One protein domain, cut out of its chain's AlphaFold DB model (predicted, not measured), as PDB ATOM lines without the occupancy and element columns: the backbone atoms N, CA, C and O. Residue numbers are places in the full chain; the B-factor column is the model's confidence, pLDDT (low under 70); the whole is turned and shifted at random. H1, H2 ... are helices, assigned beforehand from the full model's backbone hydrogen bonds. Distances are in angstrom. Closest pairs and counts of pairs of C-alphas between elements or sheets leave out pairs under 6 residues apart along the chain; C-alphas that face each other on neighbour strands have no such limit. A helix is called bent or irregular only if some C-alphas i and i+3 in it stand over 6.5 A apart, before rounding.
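What this domain is: This is residues 243 to 367 of the 522 residues of an uncharacterized protein of Rhizophagus irregularis (UniProt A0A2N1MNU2). One very long helix, H1, runs the length of a rod, and two shorter helices, H3 and H5, run back along parts of it. The small H4 sits between H3 and the first residues of H5, the short H2 lies crosswise to H1 and H5 near that same end of H5, at His 342, and residues 282 to 287, of which 282 to 284 belong to H1, stick out at the far end of H1. The printed part has 125 residues, with five named helices in the order H1, H2, H3, H4, H5 and no named strand, and its class is all helix. It is loose, with a radius of gyration of the C-alphas of 17.5 A, and it spans 62 by 28 by 18 A.

How they stand to each other: Begin with H1, residues 243 to 284. H2, residues 291 to 297, only just touches it, with 3 pairs of C-alphas within 8 A; the closest are those of Lys 270 and Ser 295, 7.4 A apart, and the lines are about perpendicular at 77 degrees. Next look at H3, residues 307 to 325, which touches residues 255 to 265 of H1 alone, at a shallow tilt of 23 degrees, opposite ways; the closest C-alphas, of Ile 262 and Ile 316, are 6.1 A apart. H4, residues 336 to 340, touches H3, with the C-alphas of Met 317 and Ile 336 closest at 6.7 A, and H1 and H4 are near each other. H5, residues 342 to 367, touches residues 245 to 259 of H1 alone, opposite ways at a shallow tilt of 28 degrees; the closest C-alphas are those of Tyr 249 and Met 359, 6.1 A apart. H4 and H5 touch only at the corner by their link, where the C-alphas of Asn 338 and Gly 344 are closest at 4.4 A. H2 and H5 only just touch, with 3 pairs of C-alphas within 8 A, the closest being those of Glu 296 and His 342 at 5.6 A. H3 and H5 are apart. Every O i to N i+4 pair is within hydrogen-bond range in H2, H3, H4 and H5, and 37 of 38 are in H1.

Where its parts are: Find C-alpha 243 at (165.518, 115.341, 134.667); from there H1 runs 61.7 A to C-alpha 284 at (132.644, 149.778, 173.837). H2 measures 10.0 A from first to last C-alpha, H3 27.2 A and H4 6.9 A. H5 runs 37.9 A and ends at C-alpha 367, at (159.948, 123.203, 127.940).

The domain as a whole: The C-alphas farthest apart, of Leu 243 and Lys 285, are 62.2 A apart, while those of Leu 243 and Ile 367 are 11.8 A apart. The printed part has no cut; the link from H4 to H5 is tight, the other three are short. Look for low confidence, under 70, at residues 282 to 287 and residue 304.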
ATOM      1  N   LEU A 243     165.885 116.122 133.481       88.19
ATOM      2  CA  LEU A 243     165.518 115.341 134.667       88.19
ATOM      3  C   LEU A 243     165.961 116.019 135.974       88.19
ATOM      4  O   LEU A 243     165.170 116.065 136.923       88.19
ATOM      5  N   LYS A 244     167.168 116.603 136.014       88.94
ATOM      6  CA  LYS A 244     167.658 117.393 137.158       88.94
ATOM      7  C   LYS A 244     166.762 118.613 137.409       88.94
ATOM      8  O   LYS A 244     166.310 118.823 138.536       88.94
ATOM      9  N   LYS A 245     166.408 119.363 136.359       91.38
ATOM     10  CA  LYS A 245     165.488 120.512 136.460       91.38
ATOM     11  C   LYS A 245     164.092 120.108 136.947       91.38
ATOM     12  O   LYS A 245     163.529 120.769 137.820       91.38
ATOM     13  N   ILE A 246     163.549 118.985 136.469       90.81
ATOM     14  CA  ILE A 246     162.271 118.431 136.949       90.81
ATOM     15  C   ILE A 246     162.346 118.080 138.443       90.81
ATOM     16  O   ILE A 246     161.392 118.342 139.182       90.81
ATOM     17  N   ALA A 247     163.457 117.507 138.914       90.00
ATOM     18  CA  ALA A 247     163.644 117.190 140.330       90.00
ATOM     19  C   ALA A 247     163.634 118.458 141.203       90.00
ATOM     20  O   ALA A 247     162.921 118.500 142.211       90.00
ATOM     21  N   ILE A 248     164.335 119.512 140.772       90.00
ATOM     22  CA  ILE A 248     164.331 120.822 141.442       90.00
ATOM     23  C   ILE A 248     162.911 121.405 141.470       90.00
ATOM     24  O   ILE A 248     162.430 121.802 142.533       90.00
ATOM     25  N   TYR A 249     162.196 121.385 140.341       92.12
ATOM     26  CA  TYR A 249     160.814 121.868 140.267       92.12
ATOM     27  C   TYR A 249     159.898 121.125 141.247       92.12
ATOM     28  O   TYR A 249     159.091 121.740 141.944       92.12
ATOM     29  N   ASN A 250     160.020 119.798 141.335       89.94
ATOM     30  CA  ASN A 250     159.217 118.989 142.250       89.94
ATOM     31  C   ASN A 250     159.529 119.294 143.722       89.94
ATOM     32  O   ASN A 250     158.604 119.347 144.537       89.94
ATOM     33  N   LYS A 251     160.802 119.548 144.059       90.25
ATOM     34  CA  LYS A 251     161.217 119.992 145.396       90.25
ATOM     35  C   LYS A 251     160.583 121.345 145.740       90.25
ATOM     36  O   LYS A 251     159.933 121.465 146.777       90.25
ATOM     37  N   LEU A 252     160.655 122.321 144.833       89.94
ATOM     38  CA  LEU A 252     159.997 123.625 144.992       89.94
ATOM     39  C   LEU A 252     158.472 123.499 145.146       89.94
ATOM     40  O   LEU A 252     157.886 124.117 146.032       89.94
ATOM     41  N   ALA A 253     157.832 122.647 144.343       88.69
ATOM     42  CA  ALA A 253     156.393 122.396 144.396       88.69
ATOM     43  C   ALA A 253     155.934 121.749 145.717       88.69
ATOM     44  O   ALA A 253     154.801 121.968 146.162       88.69
ATOM     45  N   TYR A 254     156.792 120.931 146.329       90.19
ATOM     46  CA  TYR A 254     156.565 120.368 147.657       90.19
ATOM     47  C   TYR A 254     156.638 121.456 148.736       90.19
ATOM     48  O   TYR A 254     155.716 121.572 149.544       90.19
ATOM     49  N   LEU A 255     157.674 122.298 148.696       89.81
ATOM     50  CA  LEU A 255     157.841 123.429 149.615       89.81
ATOM     51  C   LEU A 255     156.688 124.441 149.502       89.81
ATOM     52  O   LEU A 255     156.178 124.913 150.514       89.81
ATOM     53  N   ASP A 256     156.224 124.723 148.283       88.56
ATOM     54  CA  ASP A 256     155.043 125.552 148.005       88.56
ATOM     55  C   ASP A 256     153.756 124.999 148.650       88.56
ATOM     56  O   ASP A 256     152.963 125.737 149.234       88.56
ATOM     57  N   ASN A 257     153.567 123.675 148.653       88.81
ATOM     58  CA  ASN A 257     152.432 123.066 149.352       88.81
ATOM     59  C   ASN A 257     152.528 123.275 150.875       88.81
ATOM     60  O   ASN A 257     151.528 123.566 151.536       88.81
ATOM     61  N   ILE A 258     153.730 123.163 151.447       89.69
ATOM     62  CA  ILE A 258     153.944 123.438 152.873       89.69
ATOM     63  C   ILE A 258     153.575 124.892 153.189       89.69
ATOM     64  O   ILE A 258     152.757 125.140 154.081       89.69
ATOM     65  N   THR A 259     154.108 125.856 152.435       89.81
ATOM     66  CA  THR A 259     153.845 127.278 152.690       89.81
ATOM     67  C   THR A 259     152.390 127.662 152.431       89.81
ATOM     68  O   THR A 259     151.828 128.456 153.190       89.81
ATOM     69  N   PHE A 260     151.718 127.037 151.462       89.31
ATOM     70  CA  PHE A 260     150.274 127.175 151.263       89.31
ATOM     71  C   PHE A 260     149.469 126.739 152.499       89.31
ATOM     72  O   PHE A 260     148.536 127.433 152.921       89.31
ATOM     73  N   ASN A 261     149.836 125.616 153.122       90.00
ATOM     74  CA  ASN A 261     149.168 125.136 154.331       90.00
ATOM     75  C   ASN A 261     149.421 126.053 155.537       90.00
ATOM     76  O   ASN A 261     148.472 126.364 156.264       90.00
ATOM     77  N   ILE A 262     150.648 126.560 155.700       90.00
ATOM     78  CA  ILE A 262     150.977 127.575 156.716       90.00
ATOM     79  C   ILE A 262     150.126 128.836 156.497       90.00
ATOM     80  O   ILE A 262     149.447 129.291 157.421       90.00
ATOM     81  N   LYS A 263     150.063 129.347 155.258       90.06
ATOM     82  CA  LYS A 263     149.241 130.509 154.878       90.06
ATOM     83  C   LYS A 263     147.766 130.299 155.219       90.06
ATOM     84  O   LYS A 263     147.117 131.201 155.742       90.06
ATOM     85  N   LYS A 264     147.229 129.100 154.976       90.75
ATOM     86  CA  LYS A 264     145.835 128.756 155.297       90.75
ATOM     87  C   LYS A 264     145.554 128.808 156.800       90.75
ATOM     88  O   LYS A 264     144.484 129.277 157.191       90.75
ATOM     89  N   ILE A 265     146.472 128.319 157.634       89.06
ATOM     90  CA  ILE A 265     146.335 128.397 159.098       89.06
ATOM     91  C   ILE A 265     146.429 129.858 159.548       89.06
ATOM     92  O   ILE A 265     145.557 130.325 160.276       89.06
ATOM     93  N   MET A 266     147.413 130.599 159.040       88.50
ATOM     94  CA  MET A 266     147.609 132.018 159.339       88.50
ATOM     95  C   MET A 266     146.366 132.863 159.014       88.50
ATOM     96  O   MET A 266     145.910 133.640 159.849       88.50
ATOM     97  N   GLU A 267     145.762 132.673 157.841       88.31
ATOM     98  CA  GLU A 267     144.539 133.383 157.443       88.31
ATOM     99  C   GLU A 267     143.328 133.018 158.316       88.31
ATOM    100  O   GLU A 267     142.489 133.872 158.608       88.31
ATOM    101  N   LYS A 268     143.236 131.768 158.791       88.44
ATOM    102  CA  LYS A 268     142.213 131.384 159.777       88.44
ATOM    103  C   LYS A 268     142.421 132.110 161.105       88.44
ATOM    104  O   LYS A 268     141.448 132.627 161.650       88.44
ATOM    105  N   THR A 269     143.661 132.176 161.593       88.00
ATOM    106  CA  THR A 269     143.991 132.884 162.835       88.00
ATOM    107  C   THR A 269     143.680 134.375 162.715       88.00
ATOM    108  O   THR A 269     142.934 134.892 163.538       88.00
ATOM    109  N   LYS A 270     144.115 135.049 161.641       87.56
ATOM    110  CA  LYS A 270     143.798 136.470 161.391       87.56
ATOM    111  C   LYS A 270     142.293 136.751 161.419       87.56
ATOM    112  O   LYS A 270     141.851 137.703 162.055       87.56
ATOM    113  N   LYS A 271     141.491 135.901 160.766       88.56
ATOM    114  CA  LYS A 271     140.023 136.029 160.766       88.56
ATOM    115  C   LYS A 271     139.415 135.854 162.154       88.56
ATOM    116  O   LYS A 271     138.418 136.503 162.457       88.56
ATOM    117  N   GLN A 272     139.969 134.967 162.976       87.31
ATOM    118  CA  GLN A 272     139.513 134.780 164.350       87.31
ATOM    119  C   GLN A 272     139.832 136.007 165.211       87.31
ATOM    120  O   GLN A 272     138.923 136.543 165.838       87.31
ATOM    121  N   GLU A 273     141.068 136.503 165.154       86.31
ATOM    122  CA  GLU A 273     141.502 137.712 165.872       86.31
ATOM    123  C   GLU A 273     140.654 138.934 165.478       86.31
ATOM    124  O   GLU A 273     140.178 139.681 166.332       86.31
ATOM    125  N   TRP A 274     140.360 139.096 164.182       87.44
ATOM    126  CA  TRP A 274     139.491 140.168 163.691       87.44
ATOM    127  C   TRP A 274     138.061 140.082 164.244       87.44
ATOM    128  O   TRP A 274     137.478 141.098 164.632       87.44
ATOM    129  N   ARG A 275     137.484 138.874 164.315       86.88
ATOM    130  CA  ARG A 275     136.150 138.648 164.904       86.88
ATOM    131  C   ARG A 275     136.122 138.994 166.389       86.88
ATOM    132  O   ARG A 275     135.134 139.540 166.869       86.88
ATOM    133  N   GLU A 276     137.181 138.673 167.123       85.19
ATOM    134  CA  GLU A 276     137.276 139.033 168.538       85.19
ATOM    135  C   GLU A 276     137.421 140.542 168.730       85.19
ATOM    136  O   GLU A 276     136.704 141.121 169.545       85.19
ATOM    137  N   TYR A 277     138.273 141.195 167.936       85.38
ATOM    138  CA  TYR A 277     138.428 142.649 167.946       85.38
ATOM    139  C   TYR A 277     137.110 143.372 167.645       85.38
ATOM    140  O   TYR A 277     136.706 144.273 168.383       85.38
ATOM    141  N   THR A 278     136.401 142.957 166.594       82.75
ATOM    142  CA  THR A 278     135.112 143.559 166.219       82.75
ATOM    143  C   THR A 278     134.038 143.353 167.284       82.75
ATOM    144  O   THR A 278     133.306 144.294 167.574       82.75
ATOM    145  N   ARG A 279     133.969 142.181 167.932       82.56
ATOM    146  CA  ARG A 279     133.063 141.967 169.077       82.56
ATOM    147  C   ARG A 279     133.371 142.905 170.246       82.56
ATOM    148  O   ARG A 279     132.455 143.529 170.768       82.56
ATOM    149  N   ARG A 280     134.645 143.032 170.638       80.94
ATOM    150  CA  ARG A 280     135.066 143.883 171.770       80.94
ATOM    151  C   ARG A 280     134.801 145.370 171.505       80.94
ATOM    152  O   ARG A 280     134.335 146.086 172.383       80.94
ATOM    153  N   THR A 281     135.083 145.835 170.289       74.75
ATOM    154  CA  THR A 281     134.895 147.244 169.892       74.75
ATOM    155  C   THR A 281     133.433 147.623 169.669       74.75
ATOM    156  O   THR A 281     133.062 148.756 169.971       74.75
ATOM    157  N   PHE A 282     132.587 146.687 169.216       65.69
ATOM    158  CA  PHE A 282     131.138 146.895 169.096       65.69
ATOM    159  C   PHE A 282     130.484 147.202 170.451       65.69
ATOM    160  O   PHE A 282     129.622 148.071 170.531       65.69
ATOM    161  N   SER A 283     130.938 146.550 171.525       60.94
ATOM    162  CA  SER A 283     130.422 146.773 172.880       60.94
ATOM    163  C   SER A 283     130.858 148.103 173.512       60.94
ATOM    164  O   SER A 283     130.142 148.615 174.365       60.94
ATOM    165  N   ASN A 284     131.988 148.691 173.091       61.00
ATOM    166  CA  ASN A 284     132.644 149.778 173.837       61.00
ATOM    167  C   ASN A 284     132.587 151.178 173.183       61.00
ATOM    168  O   ASN A 284     133.174 152.105 173.731       61.00
ATOM    169  N   LYS A 285     131.906 151.379 172.037       58.81
ATOM    170  CA  LYS A 285     131.846 152.683 171.312       58.81
ATOM    171  C   LYS A 285     133.232 153.330 171.047       58.81
ATOM    172  O   LYS A 285     133.359 154.550 170.992       58.81
ATOM    173  N   ILE A 286     134.276 152.520 170.860       60.81
ATOM    174  CA  ILE A 286     135.650 152.989 170.590       60.81
ATOM    175  C   ILE A 286     135.849 153.212 169.079       60.81
ATOM    176  O   ILE A 286     135.212 152.546 168.261       60.81
ATOM    177  N   TYR A 287     136.750 154.131 168.706       62.75
ATOM    178  CA  TYR A 287     137.214 154.333 167.328       62.75
ATOM    179  C   TYR A 287     137.589 152.999 166.656       62.75
ATOM    180  O   TYR A 287     138.379 152.213 167.185       62.75
ATOM    181  N   LYS A 288     136.999 152.732 165.488       71.44
ATOM    182  CA  LYS A 288     137.095 151.446 164.792       71.44
ATOM    183  C   LYS A 288     138.205 151.491 163.747       71.44
ATOM    184  O   LYS A 288     138.115 152.251 162.787       71.44
ATOM    185  N   LEU A 289     139.215 150.635 163.897       78.44
ATOM    186  CA  LEU A 289     140.207 150.411 162.846       78.44
ATOM    187  C   LEU A 289     139.534 149.756 161.635       78.44
ATOM    188  O   LEU A 289     138.661 148.891 161.780       78.44
ATOM    189  N   SER A 290     139.972 150.129 160.433       82.50
ATOM    190  CA  SER A 290     139.666 149.339 159.239       82.50
ATOM    191  C   SER A 290     140.325 147.956 159.327       82.50
ATOM    192  O   SER A 290     141.325 147.771 160.020       82.50
ATOM    193  N   GLU A 291     139.794 146.971 158.597       81.50
ATOM    194  CA  GLU A 291     140.356 145.610 158.562       81.50
ATOM    195  C   GLU A 291     141.830 145.602 158.120       81.50
ATOM    196  O   GLU A 291     142.646 144.848 158.654       81.50
ATOM    197  N   LYS A 292     142.191 146.505 157.199       82.88
ATOM    198  CA  LYS A 292     143.567 146.696 156.734       82.88
ATOM    199  C   LYS A 292     144.474 147.194 157.865       82.88
ATOM    200  O   LYS A 292     145.455 146.528 158.184       82.88
ATOM    201  N   GLN A 293     144.092 148.286 158.528       84.19
ATOM    202  CA  GLN A 293     144.855 148.848 159.650       84.19
ATOM    203  C   GLN A 293     144.959 147.870 160.828       84.19
ATOM    204  O   GLN A 293     145.977 147.823 161.512       84.19
ATOM    205  N   PHE A 294     143.926 147.062 161.076       86.88
ATOM    206  CA  PHE A 294     143.995 146.004 162.081       86.88
ATOM    207  C   PHE A 294     145.014 144.927 161.699       86.88
ATOM    208  O   PHE A 294     145.843 144.552 162.521       86.88
ATOM    209  N   SER A 295     144.985 144.443 160.454       82.50
ATOM    210  CA  SER A 295     145.921 143.417 159.979       82.50
ATOM    211  C   SER A 295     147.382 143.885 160.018       82.50
ATOM    212  O   SER A 295     148.270 143.066 160.274       82.50
ATOM    213  N   GLU A 296     147.622 145.173 159.764       86.94
ATOM    214  CA  GLU A 296     148.948 145.799 159.826       86.94
ATOM    215  C   GLU A 296     149.486 145.866 161.265       86.94
ATOM    216  O   GLU A 296     150.668 145.627 161.492       86.94
ATOM    217  N   ASN A 297     148.606 146.095 162.244       84.81
ATOM    218  CA  ASN A 297     148.961 146.192 163.664       84.81
ATOM    219  C   ASN A 297     148.848 144.861 164.435       84.81
ATOM    220  O   ASN A 297     149.162 144.797 165.623       84.81
ATOM    221  N   LEU A 298     148.377 143.786 163.795       87.19
ATOM    222  CA  LEU A 298     148.112 142.512 164.461       87.19
ATOM    223  C   LEU A 298     149.406 141.775 164.839       87.19
ATOM    224  O   LEU A 298     150.187 141.381 163.964       87.19
ATOM    225  N   ILE A 299     149.537 141.456 166.127       86.75
ATOM    226  CA  ILE A 299     150.509 140.493 166.657       86.75
ATOM    227  C   ILE A 299     149.759 139.247 167.134       86.75
ATOM    228  O   ILE A 299     148.877 139.326 167.989       86.75
ATOM    229  N   ILE A 300     150.097 138.083 166.578       84.19
ATOM    230  CA  ILE A 300     149.420 136.822 166.911       84.19
ATOM    231  C   ILE A 300     150.014 136.243 168.203       84.19
ATOM    232  O   ILE A 300     150.992 135.496 168.177       84.19
ATOM    233  N   ASN A 301     149.386 136.553 169.338       82.88
ATOM    234  CA  ASN A 301     149.756 136.014 170.656       82.88
ATOM    235  C   ASN A 301     148.973 134.742 171.032       82.88
ATOM    236  O   ASN A 301     149.341 134.029 171.965       82.88
ATOM    237  N   SER A 302     147.908 134.422 170.291       76.56
ATOM    238  CA  SER A 302     147.062 133.246 170.532       76.56
ATOM    239  C   SER A 302     147.767 131.911 170.263       76.56
ATOM    240  O   SER A 302     147.399 130.881 170.836       76.56
ATOM    241  N   TRP A 303     148.803 131.902 169.421       79.69
ATOM    242  CA  TRP A 303     149.647 130.732 169.173       79.69
ATOM    243  C   TRP A 303     150.453 130.363 170.426       79.69
ATOM    244  O   TRP A 303     151.358 131.095 170.830       79.69
ATOM    245  N   GLY A 304     150.137 129.203 171.012       67.25
ATOM    246  CA  GLY A 304     150.762 128.665 172.228       67.25
ATOM    247  C   GLY A 304     149.996 128.919 173.534       67.25
ATOM    248  O   GLY A 304     150.325 128.300 174.541       67.25
ATOM    249  N   THR A 305     148.956 129.758 173.528       71.50
ATOM    250  CA  THR A 305     148.249 130.185 174.755       71.50
ATOM    251  C   THR A 305     146.859 129.562 174.917       71.50
ATOM    252  O   THR A 305     146.487 129.198 176.028       71.50
ATOM    253  N   SER A 306     146.116 129.346 173.827       70.62
ATOM    254  CA  SER A 306     144.824 128.626 173.821       70.62
ATOM    255  C   SER A 306     144.975 127.187 173.316       70.62
ATOM    256  O   SER A 306     145.918 126.909 172.583       70.62
ATOM    257  N   ASP A 307     144.054 126.267 173.621       71.44
ATOM    258  CA  ASP A 307     144.142 124.867 173.144       71.44
ATOM    259  C   ASP A 307     144.140 124.765 171.611       71.44
ATOM    260  O   ASP A 307     144.930 124.040 171.001       71.44
ATOM    261  N   ILE A 308     143.306 125.583 170.963       72.06
ATOM    262  CA  ILE A 308     143.268 125.733 169.503       72.06
ATOM    263  C   ILE A 308     144.583 126.341 168.992       72.06
ATOM    264  O   ILE A 308     145.144 125.875 167.998       72.06
ATOM    265  N   GLY A 309     145.100 127.357 169.684       75.94
ATOM    266  CA  GLY A 309     146.371 128.001 169.372       75.94
ATOM    267  C   GLY A 309     147.567 127.060 169.500       75.94
ATOM    268  O   GLY A 309     148.400 127.040 168.602       75.94
ATOM    269  N   LYS A 310     147.636 126.239 170.554       81.25
ATOM    270  CA  LYS A 310     148.666 125.207 170.770       81.25
ATOM    271  C   LYS A 310     148.659 124.184 169.636       81.25
ATOM    272  O   LYS A 310     149.714 123.878 169.080       81.25
ATOM    273  N   ASN A 311     147.477 123.726 169.225       83.88
ATOM    274  CA  ASN A 311     147.329 122.808 168.096       83.88
ATOM    275  C   ASN A 311     147.806 123.417 166.767       83.88
ATOM    276  O   ASN A 311     148.455 122.732 165.973       83.88
ATOM    277  N   TYR A 312     147.508 124.695 166.502       84.81
ATOM    278  CA  TYR A 312     148.030 125.381 165.315       84.81
ATOM    279  C   TYR A 312     149.543 125.582 165.377       84.81
ATOM    280  O   TYR A 312     150.215 125.297 164.386       84.81
ATOM    281  N   THR A 313     150.083 125.980 166.529       85.38
ATOM    282  CA  THR A 313     151.525 126.123 166.757       85.38
ATOM    283  C   THR A 313     152.266 124.822 166.461       85.38
ATOM    284  O   THR A 313     153.199 124.834 165.667       85.38
ATOM    285  N   MET A 314     151.818 123.686 167.011       86.19
ATOM    286  CA  MET A 314     152.455 122.383 166.764       86.19
ATOM    287  C   MET A 314     152.443 122.001 165.277       86.19
ATOM    288  O   MET A 314     153.449 121.534 164.744       86.19
ATOM    289  N   LYS A 315     151.321 122.235 164.579       88.38
ATOM    290  CA  LYS A 315     151.208 121.960 163.136       88.38
ATOM    291  C   LYS A 315     152.141 122.841 162.307       88.38
ATOM    292  O   LYS A 315     152.809 122.325 161.415       88.38
ATOM    293  N   ILE A 316     152.191 124.141 162.602       88.25
ATOM    294  CA  ILE A 316     153.067 125.086 161.901       88.25
ATOM    295  C   ILE A 316     154.533 124.758 162.185       88.25
ATOM    296  O   ILE A 316     155.309 124.700 161.244       88.25
ATOM    297  N   MET A 317     154.914 124.485 163.435       88.25
ATOM    298  CA  MET A 317     156.294 124.125 163.786       88.25
ATOM    299  C   MET A 317     156.762 122.864 163.058       88.25
ATOM    300  O   MET A 317     157.863 122.853 162.517       88.25
ATOM    301  N   LYS A 318     155.914 121.828 162.970       91.38
ATOM    302  CA  LYS A 318     156.226 120.627 162.183       91.38
ATOM    303  C   LYS A 318     156.439 120.962 160.703       91.38
ATOM    304  O   LYS A 318     157.426 120.538 160.121       91.38
ATOM    305  N   MET A 319     155.541 121.754 160.117       92.44
ATOM    306  CA  MET A 319     155.652 122.199 158.722       92.44
ATOM    307  C   MET A 319     156.903 123.050 158.471       92.44
ATOM    308  O   MET A 319     157.544 122.893 157.441       92.44
ATOM    309  N   ILE A 320     157.255 123.938 159.402       90.62
ATOM    310  CA  ILE A 320     158.458 124.772 159.329       90.62
ATOM    311  C   ILE A 320     159.716 123.914 159.422       90.62
ATOM    312  O   ILE A 320     160.634 124.124 158.639       90.62
ATOM    313  N   LYS A 321     159.745 122.925 160.321       91.19
ATOM    314  CA  LYS A 321     160.851 121.969 160.397       91.19
ATOM    315  C   LYS A 321     161.012 121.222 159.072       91.19
ATOM    316  O   LYS A 321     162.077 121.278 158.472       91.19
ATOM    317  N   ASP A 322     159.928 120.628 158.572       90.44
ATOM    318  CA  ASP A 322     159.929 119.906 157.293       90.44
ATOM    319  C   ASP A 322     160.363 120.806 156.118       90.44
ATOM    320  O   ASP A 322     160.980 120.325 155.167       90.44
ATOM    321  N   PHE A 323     160.032 122.102 156.167       89.94
ATOM    322  CA  PHE A 323     160.473 123.094 155.189       89.94
ATOM    323  C   PHE A 323     161.976 123.364 155.301       89.94
ATOM    324  O   PHE A 323     162.676 123.226 154.302       89.94
ATOM    325  N   ASN A 324     162.469 123.716 156.491       88.81
ATOM    326  CA  ASN A 324     163.868 124.088 156.716       88.81
ATOM    327  C   ASN A 324     164.815 122.904 156.447       88.81
ATOM    328  O   ASN A 324     165.873 123.102 155.860       88.81
ATOM    329  N   ASP A 325     164.402 121.672 156.762       88.69
ATOM    330  CA  ASP A 325     165.183 120.453 156.492       88.69
ATOM    331  C   ASP A 325     165.316 120.159 154.982       88.69
ATOM    332  O   ASP A 325     166.260 119.508 154.536       88.69
ATOM    333  N   LYS A 326     164.346 120.605 154.170       86.94
ATOM    334  CA  LYS A 326     164.240 120.279 152.737       86.94
ATOM    335  C   LYS A 326     164.345 121.496 151.831       86.94
ATOM    336  O   LYS A 326     164.037 121.383 150.643       86.94
ATOM    337  N   LYS A 327     164.748 122.650 152.347       83.56
ATOM    338  CA  LYS A 327     164.881 123.875 151.555       83.56
ATOM    339  C   LYS A 327     166.028 123.764 150.536       83.56
ATOM    340  O   LYS A 327     166.790 122.787 150.528       83.56
ATOM    341  N   LEU A 328     166.106 124.701 149.594       80.44
ATOM    342  CA  LEU A 328     167.304 124.856 148.761       80.44
ATOM    343  C   LEU A 328     168.375 125.632 149.538       80.44
ATOM    344  O   LEU A 328     168.055 126.372 150.460       80.44
ATOM    345  N   GLU A 329     169.643 125.470 149.166       74.19
ATOM    346  CA  GLU A 329     170.800 126.001 149.911       74.19
ATOM    347  C   GLU A 329     170.733 127.525 150.148       74.19
ATOM    348  O   GLU A 329     171.150 128.011 151.193       74.19
ATOM    349  N   ASN A 330     170.082 128.257 149.237       72.19
ATOM    350  CA  ASN A 330     169.901 129.711 149.300       72.19
ATOM    351  C   ASN A 330     168.519 130.161 149.817       72.19
ATOM    352  O   ASN A 330     168.186 131.342 149.724       72.19
ATOM    353  N   ASP A 331     167.679 129.249 150.313       75.56
ATOM    354  CA  ASP A 331     166.359 129.604 150.841       75.56
ATOM    355  C   ASP A 331     166.440 130.072 152.306       75.56
ATOM    356  O   ASP A 331     167.148 129.511 153.151       75.56
ATOM    357  N   ILE A 332     165.642 131.093 152.625       79.94
ATOM    358  CA  ILE A 332     165.532 131.665 153.972       79.94
ATOM    359  C   ILE A 332     164.781 130.696 154.891       79.94
ATOM    360  O   ILE A 332     163.735 130.158 154.518       79.94
ATOM    361  N   ASP A 333     165.288 130.513 156.114       82.44
ATOM    362  CA  ASP A 333     164.596 129.723 157.133       82.44
ATOM    363  C   ASP A 333     163.274 130.358 157.543       82.44
ATOM    364  O   ASP A 333     163.163 131.559 157.811       82.44
ATOM    365  N   LEU A 334     162.259 129.510 157.660       85.19
ATOM    366  CA  LEU A 334     161.002 129.912 158.254       85.19
ATOM    367  C   LEU A 334     161.117 129.855 159.773       85.19
ATOM    368  O   LEU A 334     161.638 128.900 160.350       85.19
ATOM    369  N   ASN A 335     160.568 130.877 160.422       85.25
ATOM    370  CA  ASN A 335     160.425 130.933 161.868       85.25
ATOM    371  C   ASN A 335     158.981 131.317 162.209       85.25
ATOM    372  O   ASN A 335     158.426 132.270 161.657       85.25
ATOM    373  N   ILE A 336     158.373 130.558 163.120       84.75
ATOM    374  CA  ILE A 336     157.004 130.787 163.572       84.75
ATOM    375  C   ILE A 336     156.827 132.162 164.224       84.75
ATOM    376  O   ILE A 336     155.777 132.778 164.050       84.75
ATOM    377  N   ASP A 337     157.844 132.673 164.915       85.06
ATOM    378  CA  ASP A 337     157.759 133.958 165.604       85.06
ATOM    379  C   ASP A 337     157.761 135.130 164.623       85.06
ATOM    380  O   ASP A 337     157.003 136.084 164.804       85.06
ATOM    381  N   ASN A 338     158.471 135.004 163.496       87.12
ATOM    382  CA  ASN A 338     158.401 135.989 162.416       87.12
ATOM    383  C   ASN A 338     156.961 136.101 161.882       87.12
ATOM    384  O   ASN A 338     156.449 137.205 161.696       87.12
ATOM    385  N   LEU A 339     156.249 134.976 161.737       87.75
ATOM    386  CA  LEU A 339     154.862 134.948 161.251       87.75
ATOM    387  C   LEU A 339     153.852 135.616 162.211       87.75
ATOM    388  O   LEU A 339     152.737 135.961 161.793       87.75
ATOM    389  N   ARG A 340     154.217 135.838 163.483       88.00
ATOM    390  CA  ARG A 340     153.359 136.543 164.452       88.00
ATOM    391  C   ARG A 340     153.219 138.026 164.137       88.00
ATOM    392  O   ARG A 340     152.173 138.596 164.447       88.00
ATOM    393  N   THR A 341     154.218 138.637 163.502       90.69
ATOM    394  CA  THR A 341     154.266 140.076 163.191       90.69
ATOM    395  C   THR A 341     153.826 140.366 161.758       90.69
ATOM    396  O   THR A 341     153.885 139.493 160.894       90.69
ATOM    397  N   HIS A 342     153.385 141.592 161.468       88.19
ATOM    398  CA  HIS A 342     153.052 141.965 160.092       88.19
ATOM    399  C   HIS A 342     154.271 141.903 159.168       88.19
ATOM    400  O   HIS A 342     154.177 141.303 158.098       88.19
ATOM    401  N   GLN A 343     155.404 142.450 159.606       87.56
ATOM    402  CA  GLN A 343     156.635 142.479 158.821       87.56
ATOM    403  C   GLN A 343     157.097 141.070 158.435       87.56
ATOM    404  O   GLN A 343     157.369 140.817 157.265       87.56
ATOM    405  N   GLY A 344     157.088 140.121 159.378       86.94
ATOM    406  CA  GLY A 344     157.474 138.743 159.077       86.94
ATOM    407  C   GLY A 344     156.473 137.990 158.186       86.94
ATOM    408  O   GLY A 344     156.852 137.085 157.439       86.94
ATOM    409  N   ARG A 345     155.188 138.383 158.194       89.00
ATOM    410  CA  ARG A 345     154.196 137.884 157.225       89.00
ATOM    411  C   ARG A 345     154.419 138.442 155.820       89.00
ATOM    412  O   ARG A 345     154.219 137.701 154.860       89.00
ATOM    413  N   GLU A 346     154.845 139.698 155.689       88.56
ATOM    414  CA  GLU A 346     155.200 140.281 154.388       88.56
ATOM    415  C   GLU A 346     156.471 139.647 153.822       88.56
ATOM    416  O   GLU A 346     156.477 139.258 152.657       88.56
ATOM    417  N   THR A 347     157.502 139.410 154.638       86.81
ATOM    418  CA  THR A 347     158.690 138.667 154.178       86.81
ATOM    419  C   THR A 347     158.337 137.241 153.761       86.81
ATOM    420  O   THR A 347     158.793 136.769 152.725       86.81
ATOM    421  N   PHE A 348     157.464 136.553 154.509       89.44
ATOM    422  CA  PHE A 348     156.967 135.228 154.123       89.44
ATOM    423  C   PHE A 348     156.208 135.253 152.790       89.44
ATOM    424  O   PHE A 348     156.317 134.326 151.986       89.44
ATOM    425  N   LYS A 349     155.417 136.302 152.550       88.94
ATOM    426  CA  LYS A 349     154.706 136.499 151.287       88.94
ATOM    427  C   LYS A 349     155.694 136.695 150.134       88.94
ATOM    428  O   LYS A 349     155.584 135.962 149.158       88.94
ATOM    429  N   TYR A 350     156.682 137.572 150.300       87.06
ATOM    430  CA  TYR A 350     157.730 137.823 149.309       87.06
ATOM    431  C   TYR A 350     158.521 136.552 148.953       87.06
ATOM    432  O   TYR A 350     158.644 136.217 147.782       87.06
ATOM    433  N   ILE A 351     158.947 135.764 149.950       83.50
ATOM    434  CA  ILE A 351     159.648 134.483 149.728       83.50
ATOM    435  C   ILE A 351     158.805 133.512 148.883       83.50
ATOM    436  O   ILE A 351     159.334 132.772 148.053       83.50
ATOM    437  N   ASN A 352     157.487 133.476 149.104       85.94
ATOM    438  CA  ASN A 352     156.601 132.630 148.306       85.94
ATOM    439  C   ASN A 352     156.446 133.155 146.873       85.94
ATOM    440  O   ASN A 352     156.423 132.344 145.952       85.94
ATOM    441  N   GLU A 353     156.367 134.473 146.685       87.12
ATOM    442  CA  GLU A 353     156.299 135.105 145.360       87.12
ATOM    443  C   GLU A 353     157.584 134.848 144.556       87.12
ATOM    444  O   GLU A 353     157.509 134.402 143.413       87.12
ATOM    445  N   GLU A 354     158.763 135.004 145.168       87.31
ATOM    446  CA  GLU A 354     160.040 134.655 144.531       87.31
ATOM    447  C   GLU A 354     160.114 133.172 144.152       87.31
ATOM    448  O   GLU A 354     160.632 132.812 143.094       87.31
ATOM    449  N   ARG A 355     159.590 132.280 145.001       88.00
ATOM    450  CA  ARG A 355     159.556 130.846 144.701       88.00
ATOM    451  C   ARG A 355     158.630 130.530 143.533       88.00
ATOM    452  O   ARG A 355     158.995 129.719 142.682       88.00
ATOM    453  N   GLU A 356     157.446 131.136 143.502       85.75
ATOM    454  CA  GLU A 356     156.489 130.978 142.404       85.75
ATOM    455  C   GLU A 356     157.115 131.425 141.075       85.75
ATOM    456  O   GLU A 356     157.006 130.715 140.071       85.75
ATOM    457  N   GLU A 357     157.870 132.524 141.095       87.44
ATOM    458  CA  GLU A 357     158.603 133.021 139.934       87.44
ATOM    459  C   GLU A 357     159.744 132.083 139.509       87.44
ATOM    460  O   GLU A 357     159.826 131.704 138.339       87.44
ATOM    461  N   LYS A 358     160.562 131.593 140.453       90.00
ATOM    462  CA  LYS A 358     161.588 130.567 140.173       90.00
ATOM    463  C   LYS A 358     160.977 129.318 139.535       90.00
ATOM    464  O   LYS A 358     161.522 128.778 138.575       90.00
ATOM    465  N   MET A 359     159.831 128.857 140.038       89.50
ATOM    466  CA  MET A 359     159.115 127.717 139.460       89.50
ATOM    467  C   MET A 359     158.604 128.007 138.046       89.50
ATOM    468  O   MET A 359     158.596 127.101 137.210       89.50
ATOM    469  N   ARG A 360     158.160 129.239 137.768       88.19
ATOM    470  CA  ARG A 360     157.714 129.660 136.435       88.19
ATOM    471  C   ARG A 360     158.864 129.620 135.432       88.19
ATOM    472  O   ARG A 360     158.714 128.956 134.409       88.19
ATOM    473  N   ILE A 361     159.994 130.242 135.767       90.12
ATOM    474  CA  ILE A 361     161.203 130.270 134.932       90.12
ATOM    475  C   ILE A 361     161.698 128.845 134.668       90.12
ATOM    476  O   ILE A 361     161.850 128.442 133.519       90.12
ATOM    477  N   LEU A 362     161.843 128.034 135.718       92.12
ATOM    478  CA  LEU A 362     162.322 126.656 135.594       92.12
ATOM    479  C   LEU A 362     161.417 125.796 134.699       92.12
ATOM    480  O   LEU A 362     161.889 124.947 133.947       92.12
ATOM    481  N   TYR A 363     160.104 126.012 134.770       89.38
ATOM    482  CA  TYR A 363     159.150 125.329 133.902       89.38
ATOM    483  C   TYR A 363     159.316 125.727 132.427       89.38
ATOM    484  O   TYR A 363     159.271 124.857 131.558       89.38
ATOM    485  N   GLU A 364     159.516 127.016 132.147       87.69
ATOM    486  CA  GLU A 364     159.778 127.524 130.794       87.69
ATOM    487  C   GLU A 364     161.101 126.971 130.240       87.69
ATOM    488  O   GLU A 364     161.142 126.499 129.104       87.69
ATOM    489  N   GLU A 365     162.152 126.918 131.061       91.19
ATOM    490  CA  GLU A 365     163.433 126.311 130.690       91.19
ATOM    491  C   GLU A 365     163.299 124.829 130.323       91.19
ATOM    492  O   GLU A 365     163.796 124.414 129.277       91.19
ATOM    493  N   ILE A 366     162.595 124.035 131.140       90.44
ATOM    494  CA  ILE A 366     162.366 122.605 130.864       90.44
ATOM    495  C   ILE A 366     161.655 122.416 129.518       90.44
ATOM    496  O   ILE A 366     161.993 121.507 128.755       90.44
ATOM    497  N   ILE A 367     160.665 123.260 129.217       87.38
ATOM    498  CA  ILE A 367     159.948 123.203 127.940       87.38
ATOM    499  C   ILE A 367     160.892 123.514 126.785       87.38
ATOM    500  O   ILE A 367     160.928 122.753 125.819       87.38
TER     501      ILE A 367